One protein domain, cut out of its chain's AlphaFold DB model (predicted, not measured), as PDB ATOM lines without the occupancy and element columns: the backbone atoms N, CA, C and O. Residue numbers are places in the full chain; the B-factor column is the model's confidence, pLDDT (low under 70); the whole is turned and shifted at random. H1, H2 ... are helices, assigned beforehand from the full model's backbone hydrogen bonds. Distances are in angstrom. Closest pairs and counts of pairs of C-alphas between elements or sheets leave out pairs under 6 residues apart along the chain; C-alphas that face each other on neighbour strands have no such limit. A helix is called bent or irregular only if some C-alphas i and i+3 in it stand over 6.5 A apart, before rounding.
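Overview. This is residues 2 to 110 of the 166 residues of an uncharacterized protein of Pelomonas sp. Root1237 (UniProt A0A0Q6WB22). Two helical hairpins, H2 with H3 and H4 with H5, pack side by side through H3 and H5, while H1 sits at one end of the whole and H6 covers the first part of H5 at the other. H5 is the longest helix and has a sharp kink near residue 83. The printed part has 109 residues, with six named helices in the order H1 to H6 and no named strand; its class is all helix. It is compact, with a radius of gyration of the C-alphas of 13.4 A, and rounded, with spans of 37 by 32 by 23 A.

Along the chain. Begin with H5, residues 64 to 90: find C-alpha 64 at (24.250, -35.026, -17.711) and go on to C-alpha 90, 25.9 A away. On the way H5 is irregular, with C-alphas 82 and 85 standing 9.5 A apart, and has a kink of 125 degrees near residue 83. Before it come H4, residues 48 to 59, 16.7 A long, and H3, residues 30 to 39, 14.4 A. Farther back are H2, residues 12 to 23, 16.4 A long, and H1, residues 2 to 9, which begins at C-alpha 2 at (-2.259, -23.567, -0.702). After H5 comes H6, residues 95 to 108, 19.6 A long, ending at C-alpha 108 at (24.973, -39.050, -3.803).

Arrangement. Start from the two hubs, H3 and H5, each touching three helices. With residues 74 to 82 alone H5 touches H3, at a steep tilt of 46 degrees; the closest C-alphas, of Ile 37 and Ala 78, are 6.7 A apart. H4 and H5 form a helical hairpin at a shallow tilt of 21 degrees, with the C-alphas of Met 59 and Ser 67 closest at 4.5 A. With residues 65 to 75 alone H5 touches H6, at a steep tilt of 60 degrees; look at Met 69 and Gly 101, the closest C-alphas, 4.4 A apart. H2 and H3 form the other helical hairpin, at 29 degrees, a shallow tilt, with the C-alphas of Val 12 and Gly 39 closest at 4.8 A. H2, H3 and H4 form an up and down bundle, each helix running against the one before; H3 and H4 are close but not clearly touching, with the C-alphas of Ile 37 and Leu 51 closest at 6.8 A. H1 and H3 only just touch, with 3 pairs of C-alphas within 8 A, the closest those of Phe 7 and Ala 35 at 7.0 A. H1 and H6 are apart. Each O i to N i+4 pair is within hydrogen-bond range in H2, H3 and H4, against 3 of 4 in H1, 16 of 23 in H5 and 9 of 10 in H6.

Size, cuts and confidence. The two C-alphas farthest apart, those of Leu 2 and Ser 96, are 38.4 A from each other. The printed part has no cut, and no link between its helices is long. Mean pLDDT of the printed part is 83.4; look for values under 70 at residues 2 to 13, 18 and 21 to 30.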
ATOM      1  N   LEU A   2      -1.192 -23.981   0.235       36.28
ATOM      2  CA  LEU A   2      -2.259 -23.567  -0.702       36.28
ATOM      3  C   LEU A   2      -2.048 -24.051  -2.154       36.28
ATOM      4  O   LEU A   2      -3.006 -24.444  -2.816       36.28
ATOM      5  N   GLU A   3      -0.804 -24.110  -2.630       48.25
ATOM      6  CA  GLU A   3      -0.482 -24.545  -4.002       48.25
ATOM      7  C   GLU A   3      -0.809 -26.023  -4.265       48.25
ATOM      8  O   GLU A   3      -1.320 -26.367  -5.328       48.25
ATOM      9  N   VAL A   4      -0.621 -26.893  -3.267       44.47
ATOM     10  CA  VAL A   4      -0.890 -28.341  -3.365       44.47
ATOM     11  C   VAL A   4      -2.392 -28.629  -3.508       44.47
ATOM     12  O   VAL A   4      -2.795 -29.515  -4.265       44.47
ATOM     13  N   LEU A   5      -3.240 -27.864  -2.812       44.66
ATOM     14  CA  LEU A   5      -4.700 -27.979  -2.907       44.66
ATOM     15  C   LEU A   5      -5.236 -27.448  -4.242       44.66
ATOM     16  O   LEU A   5      -6.160 -28.044  -4.800       44.66
ATOM     17  N   MET A   6      -4.635 -26.381  -4.781       50.78
ATOM     18  CA  MET A   6      -4.962 -25.889  -6.124       50.78
ATOM     19  C   MET A   6      -4.552 -26.893  -7.208       50.78
ATOM     20  O   MET A   6      -5.333 -27.156  -8.119       50.78
ATOM     21  N   PHE A   7      -3.399 -27.552  -7.057       53.78
ATOM     22  CA  PHE A   7      -2.934 -28.582  -7.989       53.78
ATOM     23  C   PHE A   7      -3.876 -29.789  -8.087       53.78
ATOM     24  O   PHE A   7      -4.099 -30.308  -9.180       53.78
ATOM     25  N   ARG A   8      -4.483 -30.227  -6.976       53.09
ATOM     26  CA  ARG A   8      -5.403 -31.382  -6.983       53.09
ATOM     27  C   ARG A   8      -6.707 -31.126  -7.745       53.09
ATOM     28  O   ARG A   8      -7.270 -32.071  -8.287       53.09
ATOM     29  N   LYS A   9      -7.177 -29.875  -7.818       58.91
ATOM     30  CA  LYS A   9      -8.376 -29.487  -8.589       58.91
ATOM     31  C   LYS A   9      -8.061 -28.980 -10.002       58.91
ATOM     32  O   LYS A   9      -8.979 -28.796 -10.791       58.91
ATOM     33  N   ALA A  10      -6.786 -28.754 -10.308       63.84
ATOM     34  CA  ALA A  10      -6.331 -28.283 -11.605       63.84
ATOM     35  C   ALA A  10      -6.485 -29.361 -12.692       63.84
ATOM     36  O   ALA A  10      -6.285 -30.551 -12.417       63.84
ATOM     37  N   SER A  11      -6.794 -28.936 -13.922       69.94
ATOM     38  CA  SER A  11      -6.764 -29.803 -15.107       69.94
ATOM     39  C   SER A  11      -5.347 -30.321 -15.375       69.94
ATOM     40  O   SER A  11      -4.365 -29.737 -14.908       69.94
ATOM     41  N   VAL A  12      -5.219 -31.397 -16.157       67.81
ATOM     42  CA  VAL A  12      -3.912 -31.948 -16.560       67.81
ATOM     43  C   VAL A  12      -3.010 -30.855 -17.149       67.81
ATOM     44  O   VAL A  12      -1.870 -30.702 -16.713       67.81
ATOM     45  N   ASP A  13      -3.544 -30.017 -18.040       69.75
ATOM     46  CA  ASP A  13      -2.798 -28.919 -18.667       69.75
ATOM     47  C   ASP A  13      -2.320 -27.866 -17.668       69.75
ATOM     48  O   ASP A  13      -1.199 -27.363 -17.777       69.75
ATOM     49  N   GLN A  14      -3.136 -27.540 -16.664       71.06
ATOM     50  CA  GLN A  14      -2.758 -26.598 -15.612       71.06
ATOM     51  C   GLN A  14      -1.634 -27.163 -14.734       71.06
ATOM     52  O   GLN A  14      -0.690 -26.438 -14.416       71.06
ATOM     53  N   ARG A  15      -1.687 -28.461 -14.398       70.25
ATOM     54  CA  ARG A  15      -0.634 -29.145 -13.627       70.25
ATOM     55  C   ARG A  15       0.681 -29.202 -14.398       70.25
ATOM     56  O   ARG A  15       1.725 -28.864 -13.844       70.25
ATOM     57  N   LEU A  16       0.626 -29.562 -15.682       71.25
ATOM     58  CA  LEU A  16       1.801 -29.581 -16.556       71.25
ATOM     59  C   LEU A  16       2.375 -28.178 -16.752       71.25
ATOM     60  O   LEU A  16       3.583 -27.995 -16.672       71.25
ATOM     61  N   THR A  17       1.528 -27.168 -16.947       75.31
ATOM     62  CA  THR A  17       1.968 -25.770 -17.075       75.31
ATOM     63  C   THR A  17       2.674 -25.286 -15.813       75.31
ATOM     64  O   THR A  17       3.734 -24.668 -15.900       75.31
ATOM     65  N   ALA A  18       2.120 -25.576 -14.637       68.38
ATOM     66  CA  ALA A  18       2.749 -25.207 -13.377       68.38
ATOM     67  C   ALA A  18       4.072 -25.959 -13.164       68.38
ATOM     68  O   ALA A  18       5.081 -25.334 -12.846       68.38
ATOM     69  N   ALA A  19       4.115 -27.262 -13.446       70.19
ATOM     70  CA  ALA A  19       5.346 -28.034 -13.352       70.19
ATOM     71  C   ALA A  19       6.434 -27.527 -14.321       70.19
ATOM     72  O   ALA A  19       7.600 -27.439 -13.941       70.19
ATOM     73  N   ARG A  20       6.066 -27.104 -15.540       73.62
ATOM     74  CA  ARG A  20       6.988 -26.472 -16.507       73.62
ATOM     75  C   ARG A  20       7.586 -25.162 -16.002       73.62
ATOM     76  O   ARG A  20       8.762 -24.913 -16.236       73.62
ATOM     77  N   ARG A  21       6.806 -24.337 -15.298       67.56
ATOM     78  CA  ARG A  21       7.309 -23.084 -14.700       67.56
ATOM     79  C   ARG A  21       8.372 -23.338 -13.631       67.56
ATOM     80  O   ARG A  21       9.270 -22.523 -13.450       67.56
ATOM     81  N   ILE A  22       8.293 -24.479 -12.956       62.84
ATOM     82  CA  ILE A  22       9.228 -24.857 -11.892       62.84
ATOM     83  C   ILE A  22      10.486 -25.500 -12.475       62.84
ATOM     84  O   ILE A  22      11.585 -25.182 -12.026       62.84
ATOM     85  N   LEU A  23      10.354 -26.276 -13.561       66.81
ATOM     86  CA  LEU A  23      11.500 -26.738 -14.359       66.81
ATOM     87  C   LEU A  23      12.429 -25.592 -14.793       66.81
ATOM     88  O   LEU A  23      13.625 -25.821 -14.955       66.81
ATOM     89  N   SER A  24      11.894 -24.381 -14.984       57.41
ATOM     90  CA  SER A  24      12.662 -23.200 -15.391       57.41
ATOM     91  C   SER A  24      13.281 -22.381 -14.250       57.41
ATOM     92  O   SER A  24      13.955 -21.400 -14.556       57.41
ATOM     93  N   GLY A  25      13.066 -22.721 -12.970       49.75
ATOM     94  CA  GLY A  25      13.433 -21.806 -11.876       49.75
ATOM     95  C   GLY A  25      13.824 -22.410 -10.526       49.75
ATOM     96  O   GLY A  25      14.670 -21.816  -9.866       49.75
ATOM     97  N   GLU A  26      13.282 -23.562 -10.109       51.41
ATOM     98  CA  GLU A  26      13.568 -24.123  -8.775       51.41
ATOM     99  C   GLU A  26      13.826 -25.642  -8.812       51.41
ATOM    100  O   GLU A  26      12.943 -26.428  -9.172       51.41
ATOM    101  N   PRO A  27      15.040 -26.098  -8.449       53.06
ATOM    102  CA  PRO A  27      15.396 -27.505  -8.517       53.06
ATOM    103  C   PRO A  27      14.853 -28.261  -7.294       53.06
ATOM    104  O   PRO A  27      15.275 -28.012  -6.172       53.06
ATOM    105  N   ASN A  28      14.016 -29.277  -7.540       57.25
ATOM    106  CA  ASN A  28      13.653 -30.362  -6.602       57.25
ATOM    107  C   ASN A  28      12.435 -30.199  -5.677       57.25
ATOM    108  O   ASN A  28      12.454 -30.757  -4.582       57.25
ATOM    109  N   ASP A  29      11.328 -29.599  -6.115       67.50
ATOM    110  CA  ASP A  29      10.065 -29.864  -5.409       67.50
ATOM    111  C   ASP A  29       9.447 -31.205  -5.862       67.50
ATOM    112  O   ASP A  29       8.782 -31.310  -6.899       67.50
ATOM    113  N   GLU A  30       9.681 -32.261  -5.073       69.06
ATOM    114  CA  GLU A  30       9.130 -33.607  -5.293       69.06
ATOM    115  C   GLU A  30       7.591 -33.616  -5.380       69.06
ATOM    116  O   GLU A  30       7.021 -34.434  -6.107       69.06
ATOM    117  N   CYS A  31       6.893 -32.689  -4.711       72.88
ATOM    118  CA  CYS A  31       5.432 -32.613  -4.761       72.88
ATOM    119  C   CYS A  31       4.940 -32.176  -6.140       72.88
ATOM    120  O   CYS A  31       3.957 -32.725  -6.645       72.88
ATOM    121  N   ILE A  32       5.620 -31.214  -6.765       74.19
ATOM    122  CA  ILE A  32       5.262 -30.726  -8.102       74.19
ATOM    123  C   ILE A  32       5.532 -31.789  -9.162       74.19
ATOM    124  O   ILE A  32       4.672 -32.035 -10.012       74.19
ATOM    125  N   TYR A  33       6.684 -32.460  -9.101       79.19
ATOM    126  CA  TYR A  33       6.984 -33.549 -10.030       79.19
ATOM    127  C   TYR A  33       5.969 -34.682  -9.919       79.19
ATOM    128  O   TYR A  33       5.449 -35.145 -10.937       79.19
ATOM    129  N   ARG A  34       5.616 -35.073  -8.691       81.31
ATOM    130  CA  ARG A  34       4.586 -36.084  -8.454       81.31
ATOM    131  C   ARG A  34       3.220 -35.640  -8.955       81.31
ATOM    132  O   ARG A  34       2.512 -36.437  -9.554       81.31
ATOM    133  N   ALA A  35       2.844 -34.378  -8.756       80.38
ATOM    134  CA  ALA A  35       1.568 -33.861  -9.237       80.38
ATOM    135  C   ALA A  35       1.498 -33.790 -10.776       80.38
ATOM    136  O   ALA A  35       0.427 -34.005 -11.352       80.38
ATOM    137  N   ALA A  36       2.629 -33.536 -11.442       84.06
ATOM    138  CA  ALA A  36       2.744 -33.647 -12.893       84.06
ATOM    139  C   ALA A  36       2.578 -35.101 -13.354       84.06
ATOM    140  O   ALA A  36       1.752 -35.363 -14.227       84.06
ATOM    141  N   ILE A  37       3.287 -36.048 -12.725       88.25
ATOM    142  CA  ILE A  37       3.135 -37.485 -12.997       88.25
ATOM    143  C   ILE A  37       1.677 -37.910 -12.777       88.25
ATOM    144  O   ILE A  37       1.116 -38.550 -13.660       88.25
ATOM    145  N   ASP A  38       1.028 -37.491 -11.681       86.31
ATOM    146  CA  ASP A  38      -0.384 -37.788 -11.412       86.31
ATOM    147  C   ASP A  38      -1.268 -37.414 -12.595       86.31
ATOM    148  O   ASP A  38      -2.033 -38.247 -13.062       86.31
ATOM    149  N   GLY A  39      -1.136 -36.186 -13.109       82.56
ATOM    150  CA  GLY A  39      -1.930 -35.702 -14.241       82.56
ATOM    151  C   GLY A  39      -1.692 -36.474 -15.543       82.56
ATOM    152  O   GLY A  39      -2.558 -36.483 -16.409       82.56
ATOM    153  N   LEU A  40      -0.553 -37.153 -15.672       87.12
ATOM    154  CA  LEU A  40      -0.193 -37.953 -16.844       87.12
ATOM    155  C   LEU A  40      -0.661 -39.409 -16.750       87.12
ATOM    156  O   LEU A  40      -0.356 -40.208 -17.637       87.12
ATOM    157  N   MET A  41      -1.381 -39.783 -15.691       86.19
ATOM    158  CA  MET A  41      -1.811 -41.165 -15.503       86.19
ATOM    159  C   MET A  41      -3.014 -41.540 -16.378       86.19
ATOM    160  O   MET A  41      -3.887 -40.697 -16.609       86.19
ATOM    161  N   PRO A  42      -3.140 -42.822 -16.789       84.62
ATOM    162  CA  PRO A  42      -4.231 -43.281 -17.658       84.62
ATOM    163  C   PRO A  42      -5.635 -42.955 -17.147       84.62
ATOM    164  O   PRO A  42      -6.519 -42.628 -17.933       84.62
ATOM    165  N   ARG A  43      -5.840 -42.962 -15.821       82.50
ATOM    166  CA  ARG A  43      -7.127 -42.605 -15.194       82.50
ATOM    167  C   ARG A  43      -7.585 -41.168 -15.478       82.50
ATOM    168  O   ARG A  43      -8.761 -40.869 -15.319       82.50
ATOM    169  N   TRP A  44      -6.667 -40.297 -15.892       82.62
ATOM    170  CA  TRP A  44      -6.924 -38.906 -16.267       82.62
ATOM    171  C   TRP A  44      -6.740 -38.656 -17.771       82.62
ATOM    172  O   TRP A  44      -6.671 -37.508 -18.198       82.62
ATOM    173  N   GLY A  45      -6.651 -39.719 -18.580       80.88
ATOM    174  CA  GLY A  45      -6.462 -39.635 -20.031       80.88
ATOM    175  C   GLY A  45      -5.011 -39.448 -20.481       80.88
ATOM    176  O   GLY A  45      -4.770 -39.239 -21.669       80.88
ATOM    177  N   GLY A  46      -4.044 -39.524 -19.565       86.19
ATOM    178  CA  GLY A  46      -2.629 -39.492 -19.915       86.19
ATOM    179  C   GLY A  46      -2.127 -40.810 -20.515       86.19
ATOM    180  O   GLY A  46      -2.738 -41.870 -20.369       86.19
ATOM    181  N   THR A  47      -0.991 -40.747 -21.203       90.38
ATOM    182  CA  THR A  47      -0.390 -41.879 -21.920       90.38
ATOM    183  C   THR A  47       1.064 -42.109 -21.501       90.38
ATOM    184  O   THR A  47       1.757 -41.165 -21.106       90.38
ATOM    185  N   PRO A  48       1.588 -43.338 -21.663       92.31
ATOM    186  CA  PRO A  48       3.011 -43.630 -21.473       92.31
ATOM    187  C   PRO A  48       3.952 -42.711 -22.264       92.31
ATOM    188  O   PRO A  48       5.028 -42.353 -21.789       92.31
ATOM    189  N   GLN A  49       3.540 -42.308 -23.469       93.94
ATOM    190  CA  GLN A  49       4.261 -41.382 -24.343       93.94
ATOM    191  C   GLN A  49       4.353 -39.988 -23.719       93.94
ATOM    192  O   GLN A  49       5.411 -39.366 -23.767       93.94
ATOM    193  N   GLN A  50       3.264 -39.499 -23.120       90.75
ATOM    194  CA  GLN A  50       3.257 -38.195 -22.457       90.75
ATOM    195  C   GLN A  50       4.083 -38.211 -21.165       90.75
ATOM    196  O   GLN A  50       4.778 -37.231 -20.899       90.75
ATOM    197  N   LEU A  51       4.081 -39.317 -20.407       93.31
ATOM    198  CA  LEU A  51       4.991 -39.497 -19.269       93.31
ATOM    199  C   LEU A  51       6.457 -39.423 -19.710       93.31
ATOM    200  O   LEU A  51       7.228 -38.654 -19.145       93.31
ATOM    201  N   GLU A  52       6.844 -40.178 -20.737       95.50
ATOM    202  CA  GLU A  52       8.220 -40.160 -21.245       95.50
ATOM    203  C   GLU A  52       8.608 -38.781 -21.794       95.50
ATOM    204  O   GLU A  52       9.694 -38.284 -21.493       95.50
ATOM    205  N   ALA A  53       7.723 -38.124 -22.549       92.88
ATOM    206  CA  ALA A  53       7.960 -36.772 -23.048       92.88
ATOM    207  C   ALA A  53       8.187 -35.777 -21.900       92.88
ATOM    208  O   ALA A  53       9.126 -34.981 -21.956       92.88
ATOM    209  N   TRP A  54       7.384 -35.870 -20.837       90.12
ATOM    210  CA  TRP A  54       7.546 -35.071 -19.626       90.12
ATOM    211  C   TRP A  54       8.879 -35.342 -18.919       90.12
ATOM    212  O   TRP A  54       9.609 -34.404 -18.598       90.12
ATOM    213  N   VAL A  55       9.245 -36.612 -18.727       93.50
ATOM    214  CA  VAL A  55      10.532 -36.984 -18.119       93.50
ATOM    215  C   VAL A  55      11.698 -36.422 -18.939       93.50
ATOM    216  O   VAL A  55      12.621 -35.836 -18.375       93.50
ATOM    217  N   ARG A  56      11.647 -36.528 -20.272       94.25
ATOM    218  CA  ARG A  56      12.670 -35.967 -21.174       94.25
ATOM    219  C   ARG A  56      12.736 -34.447 -21.117       94.25
ATOM    220  O   ARG A  56      13.827 -33.885 -21.173       94.25
ATOM    221  N   GLU A  57      11.591 -33.782 -21.015       90.62
ATOM    222  CA  GLU A  57      11.514 -32.333 -20.826       90.62
ATOM    223  C   GLU A  57      12.193 -31.923 -19.512       90.62
ATOM    224  O   GLU A  57      13.035 -31.025 -19.521       90.62
ATOM    225  N   ALA A  58      11.933 -32.652 -18.424       88.25
ATOM    226  CA  ALA A  58      12.528 -32.413 -17.109       88.25
ATOM    227  C   ALA A  58      14.041 -32.692 -17.033       88.25
ATOM    228  O   ALA A  58      14.721 -32.156 -16.159       88.25
ATOM    229  N   MET A  59      14.577 -33.528 -17.926       91.06
ATOM    230  CA  MET A  59      16.017 -33.792 -18.034       91.06
ATOM    231  C   MET A  59      16.778 -32.684 -18.768       91.06
ATOM    232  O   MET A  59      17.939 -32.436 -18.457       91.06
ATOM    233  N   ARG A  60      16.146 -32.050 -19.764       91.06
ATOM    234  CA  ARG A  60      16.811 -31.209 -20.772       91.06
ATOM    235  C   ARG A  60      17.659 -30.048 -20.229       91.06
ATOM    236  O   ARG A  60      18.706 -29.808 -20.823       91.06
ATOM    237  N   PRO A  61      17.254 -29.308 -19.178       88.38
ATOM    238  CA  PRO A  61      18.037 -28.161 -18.718       88.38
ATOM    239  C   PRO A  61      19.200 -28.553 -17.793       88.38
ATOM    240  O   PRO A  61      19.956 -27.681 -17.379       88.38
ATOM    241  N   LEU A  62      19.325 -29.833 -17.426       88.19
ATOM    242  CA  LEU A  62      20.248 -30.288 -16.392       88.19
ATOM    243  C   LEU A  62      21.573 -30.790 -16.989       88.19
ATOM    244  O   LEU A  62      21.567 -31.394 -18.066       88.19
ATOM    245  N   PRO A  63      22.698 -30.641 -16.266       93.25
ATOM    246  CA  PRO A  63      23.925 -31.370 -16.569       93.25
ATOM    247  C   PRO A  63      23.670 -32.877 -16.647       93.25
ATOM    248  O   PRO A  63      22.797 -33.403 -15.957       93.25
ATOM    249  N   GLU A  64      24.465 -33.598 -17.439       93.12
ATOM    250  CA  GLU A  64      24.250 -35.026 -17.711       93.12
ATOM    251  C   GLU A  64      24.044 -35.855 -16.429       93.12
ATOM    252  O   GLU A  64      23.045 -36.565 -16.303       93.12
ATOM    253  N   ALA A  65      24.930 -35.703 -15.440       91.94
ATOM    254  CA  ALA A  65      24.849 -36.414 -14.164       91.94
ATOM    255  C   ALA A  65      23.518 -36.176 -13.422       91.94
ATOM    256  O   ALA A  65      22.901 -37.123 -12.930       91.94
ATOM    257  N   GLU A  66      23.063 -34.924 -13.369       92.50
ATOM    258  CA  GLU A  66      21.804 -34.536 -12.729       92.50
ATOM    259  C   GLU A  66      20.591 -34.989 -13.544       92.50
ATOM    260  O   GLU A  66      19.604 -35.459 -12.977       92.50
ATOM    261  N   SER A  67      20.680 -34.930 -14.874       94.19
ATOM    262  CA  SER A  67      19.628 -35.389 -15.784       94.19
ATOM    263  C   SER A  67      19.346 -36.888 -15.622       94.19
ATOM    264  O   SER A  67      18.189 -37.311 -15.584       94.19
ATOM    265  N   ILE A  68      20.392 -37.699 -15.444       96.50
ATOM    266  CA  ILE A  68      20.279 -39.151 -15.270       96.50
ATOM    267  C   ILE A  68      19.656 -39.479 -13.901       96.50
ATOM    268  O   ILE A  68      18.783 -40.343 -13.805       96.50
ATOM    269  N   MET A  69      20.019 -38.744 -12.845       95.12
ATOM    270  CA  MET A  69      19.353 -38.866 -11.540       95.12
ATOM    271  C   MET A  69      17.886 -38.413 -11.593       95.12
ATOM    272  O   MET A  69      17.027 -39.062 -10.992       95.12
ATOM    273  N   ARG A  70      17.569 -37.339 -12.335       93.19
ATOM    274  CA  ARG A  70      16.187 -36.878 -12.554       93.19
ATOM    275  C   ARG A  70      15.351 -37.959 -13.225       93.19
ATOM    276  O   ARG A  70      14.238 -38.218 -12.775       93.19
ATOM    277  N   TYR A  71      15.894 -38.601 -14.259       96.75
ATOM    278  CA  TYR A  71      15.240 -39.716 -14.940       96.75
ATOM    279  C   TYR A  71      14.850 -40.818 -13.949       96.75
ATOM    280  O   TYR A  71      13.686 -41.215 -13.894       96.75
ATOM    281  N   ALA A  72      15.805 -41.254 -13.120       97.25
ATOM    282  CA  ALA A  72      15.562 -42.312 -12.148       97.25
ATOM    283  C   ALA A  72      14.558 -41.914 -11.062       97.25
ATOM    284  O   ALA A  72      13.671 -42.701 -10.741       97.25
ATOM    285  N   ARG A  73      14.624 -40.687 -10.533       94.94
ATOM    286  CA  ARG A  73      13.653 -40.200  -9.538       94.94
ATOM    287  C   ARG A  73      12.225 -40.173 -10.080       94.94
ATOM    288  O   ARG A  73      11.326 -40.700  -9.436       94.94
ATOM    289  N   LEU A  74      12.016 -39.625 -11.278       94.50
ATOM    290  CA  LEU A  74      10.672 -39.510 -11.853       94.50
ATOM    291  C   LEU A  74      10.061 -40.873 -12.189       94.50
ATOM    292  O   LEU A  74       8.888 -41.110 -11.907       94.50
ATOM    293  N   TYR A  75      10.847 -41.791 -12.753       96.94
ATOM    294  CA  TYR A  75      10.358 -43.146 -13.004       96.94
ATOM    295  C   TYR A  75      10.186 -43.960 -11.719       96.94
ATOM    296  O   TYR A  75       9.278 -44.787 -11.645       96.94
ATOM    297  N   ASN A  76      10.989 -43.700 -10.685       95.44
ATOM    298  CA  ASN A  76      10.765 -44.264  -9.359       95.44
ATOM    299  C   ASN A  76       9.426 -43.802  -8.772       95.44
ATOM    300  O   ASN A  76       8.657 -44.643  -8.318       95.44
ATOM    301  N   ASP A  77       9.116 -42.507  -8.839       92.62
ATOM    302  CA  ASP A  77       7.827 -41.972  -8.387       92.62
ATOM    303  C   ASP A  77       6.666 -42.574  -9.186       92.62
ATOM    304  O   ASP A  77       5.659 -42.991  -8.609       92.62
ATOM    305  N   ALA A  78       6.821 -42.698 -10.507       93.69
ATOM    306  CA  ALA A  78       5.844 -43.381 -11.346       93.69
ATOM    307  C   ALA A  78       5.613 -44.834 -10.884       93.69
ATOM    308  O   ALA A  78       4.472 -45.295 -10.829       93.69
ATOM    309  N   ALA A  79       6.677 -45.544 -10.500       93.38
ATOM    310  CA  ALA A  79       6.590 -46.904  -9.977       93.38
ATOM    311  C   ALA A  79       5.884 -46.951  -8.617       93.38
ATOM    312  O   ALA A  79       4.957 -47.734  -8.442       93.38
ATOM    313  N   VAL A  80       6.307 -46.115  -7.669       91.00
ATOM    314  CA  VAL A  80       5.809 -46.127  -6.286       91.00
ATOM    315  C   VAL A  80       4.331 -45.759  -6.222       91.00
ATOM    316  O   VAL A  80       3.575 -46.406  -5.505       91.00
ATOM    317  N   TYR A  81       3.905 -44.742  -6.970       88.06
ATOM    318  CA  TYR A  81       2.571 -44.168  -6.791       88.06
ATOM    319  C   TYR A  81       1.526 -44.667  -7.790       88.06
ATOM    320  O   TYR A  81       0.334 -44.470  -7.546       88.06
ATOM    321  N   TYR A  82       1.934 -45.277  -8.911       89.56
ATOM    322  CA  TYR A  82       1.004 -45.521 -10.018       89.56
ATOM    323  C   TYR A  82       1.157 -46.868 -10.718       89.56
ATOM    324  O   TYR A  82       0.162 -47.568 -10.898       89.56
ATOM    325  N   TYR A  83       2.366 -47.229 -11.150       91.12
ATOM    326  CA  TYR A  83       2.560 -48.409 -12.001       91.12
ATOM    327  C   TYR A  83       2.956 -49.672 -11.238       91.12
ATOM    328  O   TYR A  83       2.757 -50.773 -11.756       91.12
ATOM    329  N   GLY A  84       3.530 -49.542 -10.042       90.75
ATOM    330  CA  GLY A  84       4.029 -50.670  -9.260       90.75
ATOM    331  C   GLY A  84       4.932 -51.591 -10.085       90.75
ATOM    332  O   GLY A  84       5.849 -51.142 -10.776       90.75
ATOM    333  N   GLN A  85       4.626 -52.888 -10.041       89.81
ATOM    334  CA  GLN A  85       5.329 -53.947 -10.776       89.81
ATOM    335  C   GLN A  85       5.184 -53.837 -12.303       89.81
ATOM    336  O   GLN A  85       6.014 -54.364 -13.033       89.81
ATOM    337  N   SER A  86       4.168 -53.128 -12.802       92.62
ATOM    338  CA  SER A  86       3.908 -52.987 -14.238       92.62
ATOM    339  C   SER A  86       4.641 -51.808 -14.884       92.62
ATOM    340  O   SER A  86       4.375 -51.498 -16.045       92.62
ATOM    341  N   LEU A  87       5.554 -51.132 -14.170       95.38
ATOM    342  CA  LEU A  87       6.290 -49.970 -14.686       95.38
ATOM    343  C   LEU A  87       6.958 -50.257 -16.034       95.38
ATOM    344  O   LEU A  87       6.769 -49.506 -16.988       95.38
ATOM    345  N   PHE A  88       7.721 -51.346 -16.112       96.56
ATOM    346  CA  PHE A  88       8.503 -51.691 -17.300       96.56
ATOM    347  C   PHE A  88       7.642 -52.236 -18.449       96.56
ATOM    348  O   PHE A  88       8.034 -52.111 -19.603       96.56
ATOM    349  N   ASP A  89       6.442 -52.744 -18.153       95.94
ATOM    350  CA  ASP A  89       5.512 -53.265 -19.162       95.94
ATOM    351  C   ASP A  89       4.590 -52.183 -19.739       95.94
ATOM    352  O   ASP A  89       4.074 -52.307 -20.851       95.94
ATOM    353  N   LYS A  90       4.300 -51.144 -18.949       95.44
ATOM    354  CA  LYS A  90       3.277 -50.134 -19.262       95.44
ATOM    355  C   LYS A  90       3.850 -48.762 -19.575       95.44
ATOM    356  O   LYS A  90       3.080 -47.876 -19.938       95.44
ATOM    357  N   THR A  91       5.156 -48.560 -19.437       96.38
ATOM    358  CA  THR A  91       5.807 -47.270 -19.705       96.38
ATOM    359  C   THR A  91       6.951 -47.403 -20.705       96.38
ATOM    360  O   THR A  91       7.255 -48.496 -21.168       96.38
ATOM    361  N   GLN A  92       7.586 -46.282 -21.058       97.25
ATOM    362  CA  GLN A  92       8.789 -46.272 -21.900       97.25
ATOM    363  C   GLN A  92      10.079 -46.181 -21.076       97.25
ATOM    364  O   GLN A  92      11.117 -45.738 -21.580       97.25
ATOM    365  N   VAL A  93      10.026 -46.568 -19.798       98.00
ATOM    366  CA  VAL A  93      11.214 -46.610 -18.951       98.00
ATOM    367  C   VAL A  93      12.286 -47.493 -19.598       98.00
ATOM    368  O   VAL A  93      12.023 -48.588 -20.091       98.00
ATOM    369  N   ARG A  94      13.529 -47.015 -19.600       98.25
ATOM    370  CA  ARG A  94      14.684 -47.736 -20.135       98.25
ATOM    371  C   ARG A  94      15.555 -48.180 -18.980       98.25
ATOM    372  O   ARG A  94      16.177 -47.338 -18.331       98.25
ATOM    373  N   TRP A  95      15.630 -49.491 -18.753       98.38
ATOM    374  CA  TRP A  95      16.390 -50.052 -17.633       98.38
ATOM    375  C   TRP A  95      17.851 -49.589 -17.615       98.38
ATOM    376  O   TRP A  95      18.342 -49.183 -16.569       98.38
ATOM    377  N   SER A  96      18.522 -49.534 -18.767       98.25
ATOM    378  CA  SER A  96      19.922 -49.091 -18.849       98.25
ATOM    379  C   SER A  96      20.152 -47.664 -18.338       98.25
ATOM    380  O   SER A  96      21.178 -47.393 -17.721       98.25
ATOM    381  N   LEU A  97      19.206 -46.747 -18.568       98.25
ATOM    382  CA  LEU A  97      19.282 -45.366 -18.081       98.25
ATOM    383  C   LEU A  97      18.809 -45.261 -16.625       98.25
ATOM    384  O   LEU A  97      19.401 -44.532 -15.833       98.25
ATOM    385  N   MET A  98      17.773 -46.026 -16.270       98.44
ATOM    386  CA  MET A  98      17.272 -46.141 -14.901       98.44
ATOM    387  C   MET A  98      18.375 -46.615 -13.949       98.44
ATOM    388  O   MET A  98      18.616 -45.979 -12.926       98.44
ATOM    389  N   ARG A  99      19.087 -47.684 -14.321       98.50
ATOM    390  CA  ARG A  99      20.206 -48.259 -13.568       98.50
ATOM    391  C   ARG A  99      21.307 -47.231 -13.308       98.50
ATOM    392  O   ARG A  99      21.690 -47.050 -12.159       98.50
ATOM    393  N   GLN A 100      21.750 -46.501 -14.333       98.38
ATOM    394  CA  GLN A 100      22.766 -45.451 -14.169       98.38
ATOM    395  C   GLN A 100      22.317 -44.352 -13.195       98.38
ATOM    396  O   GLN A 100      23.109 -43.848 -12.400       98.38
ATOM    397  N   GLY A 101      21.038 -43.970 -13.238       97.81
ATOM    398  CA  GLY A 101      20.482 -43.002 -12.292       97.81
ATOM    399  C   GLY A 101      20.409 -43.537 -10.872       97.81
ATOM    400  O   GLY A 101      20.759 -42.810  -9.949       97.81
ATOM    401  N   LEU A 102      20.031 -44.801 -10.692       97.69
ATOM    402  CA  LEU A 102      20.014 -45.464  -9.389       97.69
ATOM    403  C   LEU A 102      21.416 -45.560  -8.775       97.69
ATOM    404  O   LEU A 102      21.595 -45.174  -7.623       97.69
ATOM    405  N   GLU A 103      22.417 -45.982  -9.550       97.06
ATOM    406  CA  GLU A 103      23.820 -46.044  -9.114       97.06
ATOM    407  C   GLU A 103      24.316 -44.665  -8.642       97.06
ATOM    408  O   GLU A 103      24.913 -44.540  -7.570       97.06
ATOM    409  N   ARG A 104      23.991 -43.600  -9.388       96.50
ATOM    410  CA  ARG A 104      24.305 -42.220  -8.984       96.50
ATOM    411  C   ARG A 104      23.550 -41.786  -7.732       96.50
ATOM    412  O   ARG A 104      24.143 -41.157  -6.862       96.50
ATOM    413  N   LEU A 105      22.264 -42.113  -7.618       96.06
ATOM    414  CA  LEU A 105      21.458 -41.764  -6.449       96.06
ATOM    415  C   LEU A 105      21.976 -42.448  -5.181       96.06
ATOM    416  O   LEU A 105      22.043 -41.789  -4.150       96.06
ATOM    417  N   VAL A 106      22.406 -43.711  -5.262       95.75
ATOM    418  CA  VAL A 106      23.062 -44.414  -4.146       95.75
ATOM    419  C   VAL A 106      24.376 -43.731  -3.756       95.75
ATOM    420  O   VAL A 106      24.661 -43.598  -2.566       95.75
ATOM    421  N   ALA A 107      25.162 -43.267  -4.732       95.38
ATOM    422  CA  ALA A 107      26.428 -42.580  -4.470       95.38
ATOM    423  C   ALA A 107      26.241 -41.186  -3.837       95.38
ATOM    424  O   ALA A 107      26.999 -40.811  -2.945       95.38
ATOM    425  N   VAL A 108      25.243 -40.419  -4.288       94.62
ATOM    426  CA  VAL A 108      24.973 -39.050  -3.803       94.62
ATOM    427  C   VAL A 108      24.187 -39.054  -2.490       94.62
ATOM    428  O   VAL A 108      24.420 -38.212  -1.624       94.62
ATOM    429  N   TYR A 109      23.260 -39.996  -2.331       90.94
ATOM    430  CA  TYR A 109      22.403 -40.131  -1.158       90.94
ATOM    431  C   TYR A 109      22.658 -41.498  -0.518       90.94
ATOM    432  O   TYR A 109      21.908 -42.441  -0.780       90.94
ATOM    433  N   PRO A 110      23.672 -41.625   0.361       83.88
ATOM    434  CA  PRO A 110      24.090 -42.907   0.931       83.88
ATOM    435  C   PRO A 110      23.086 -43.495   1.938       83.88
ATOM    436  O   PRO A 110      23.416 -44.445   2.643       83.88
TER     437      PRO A 110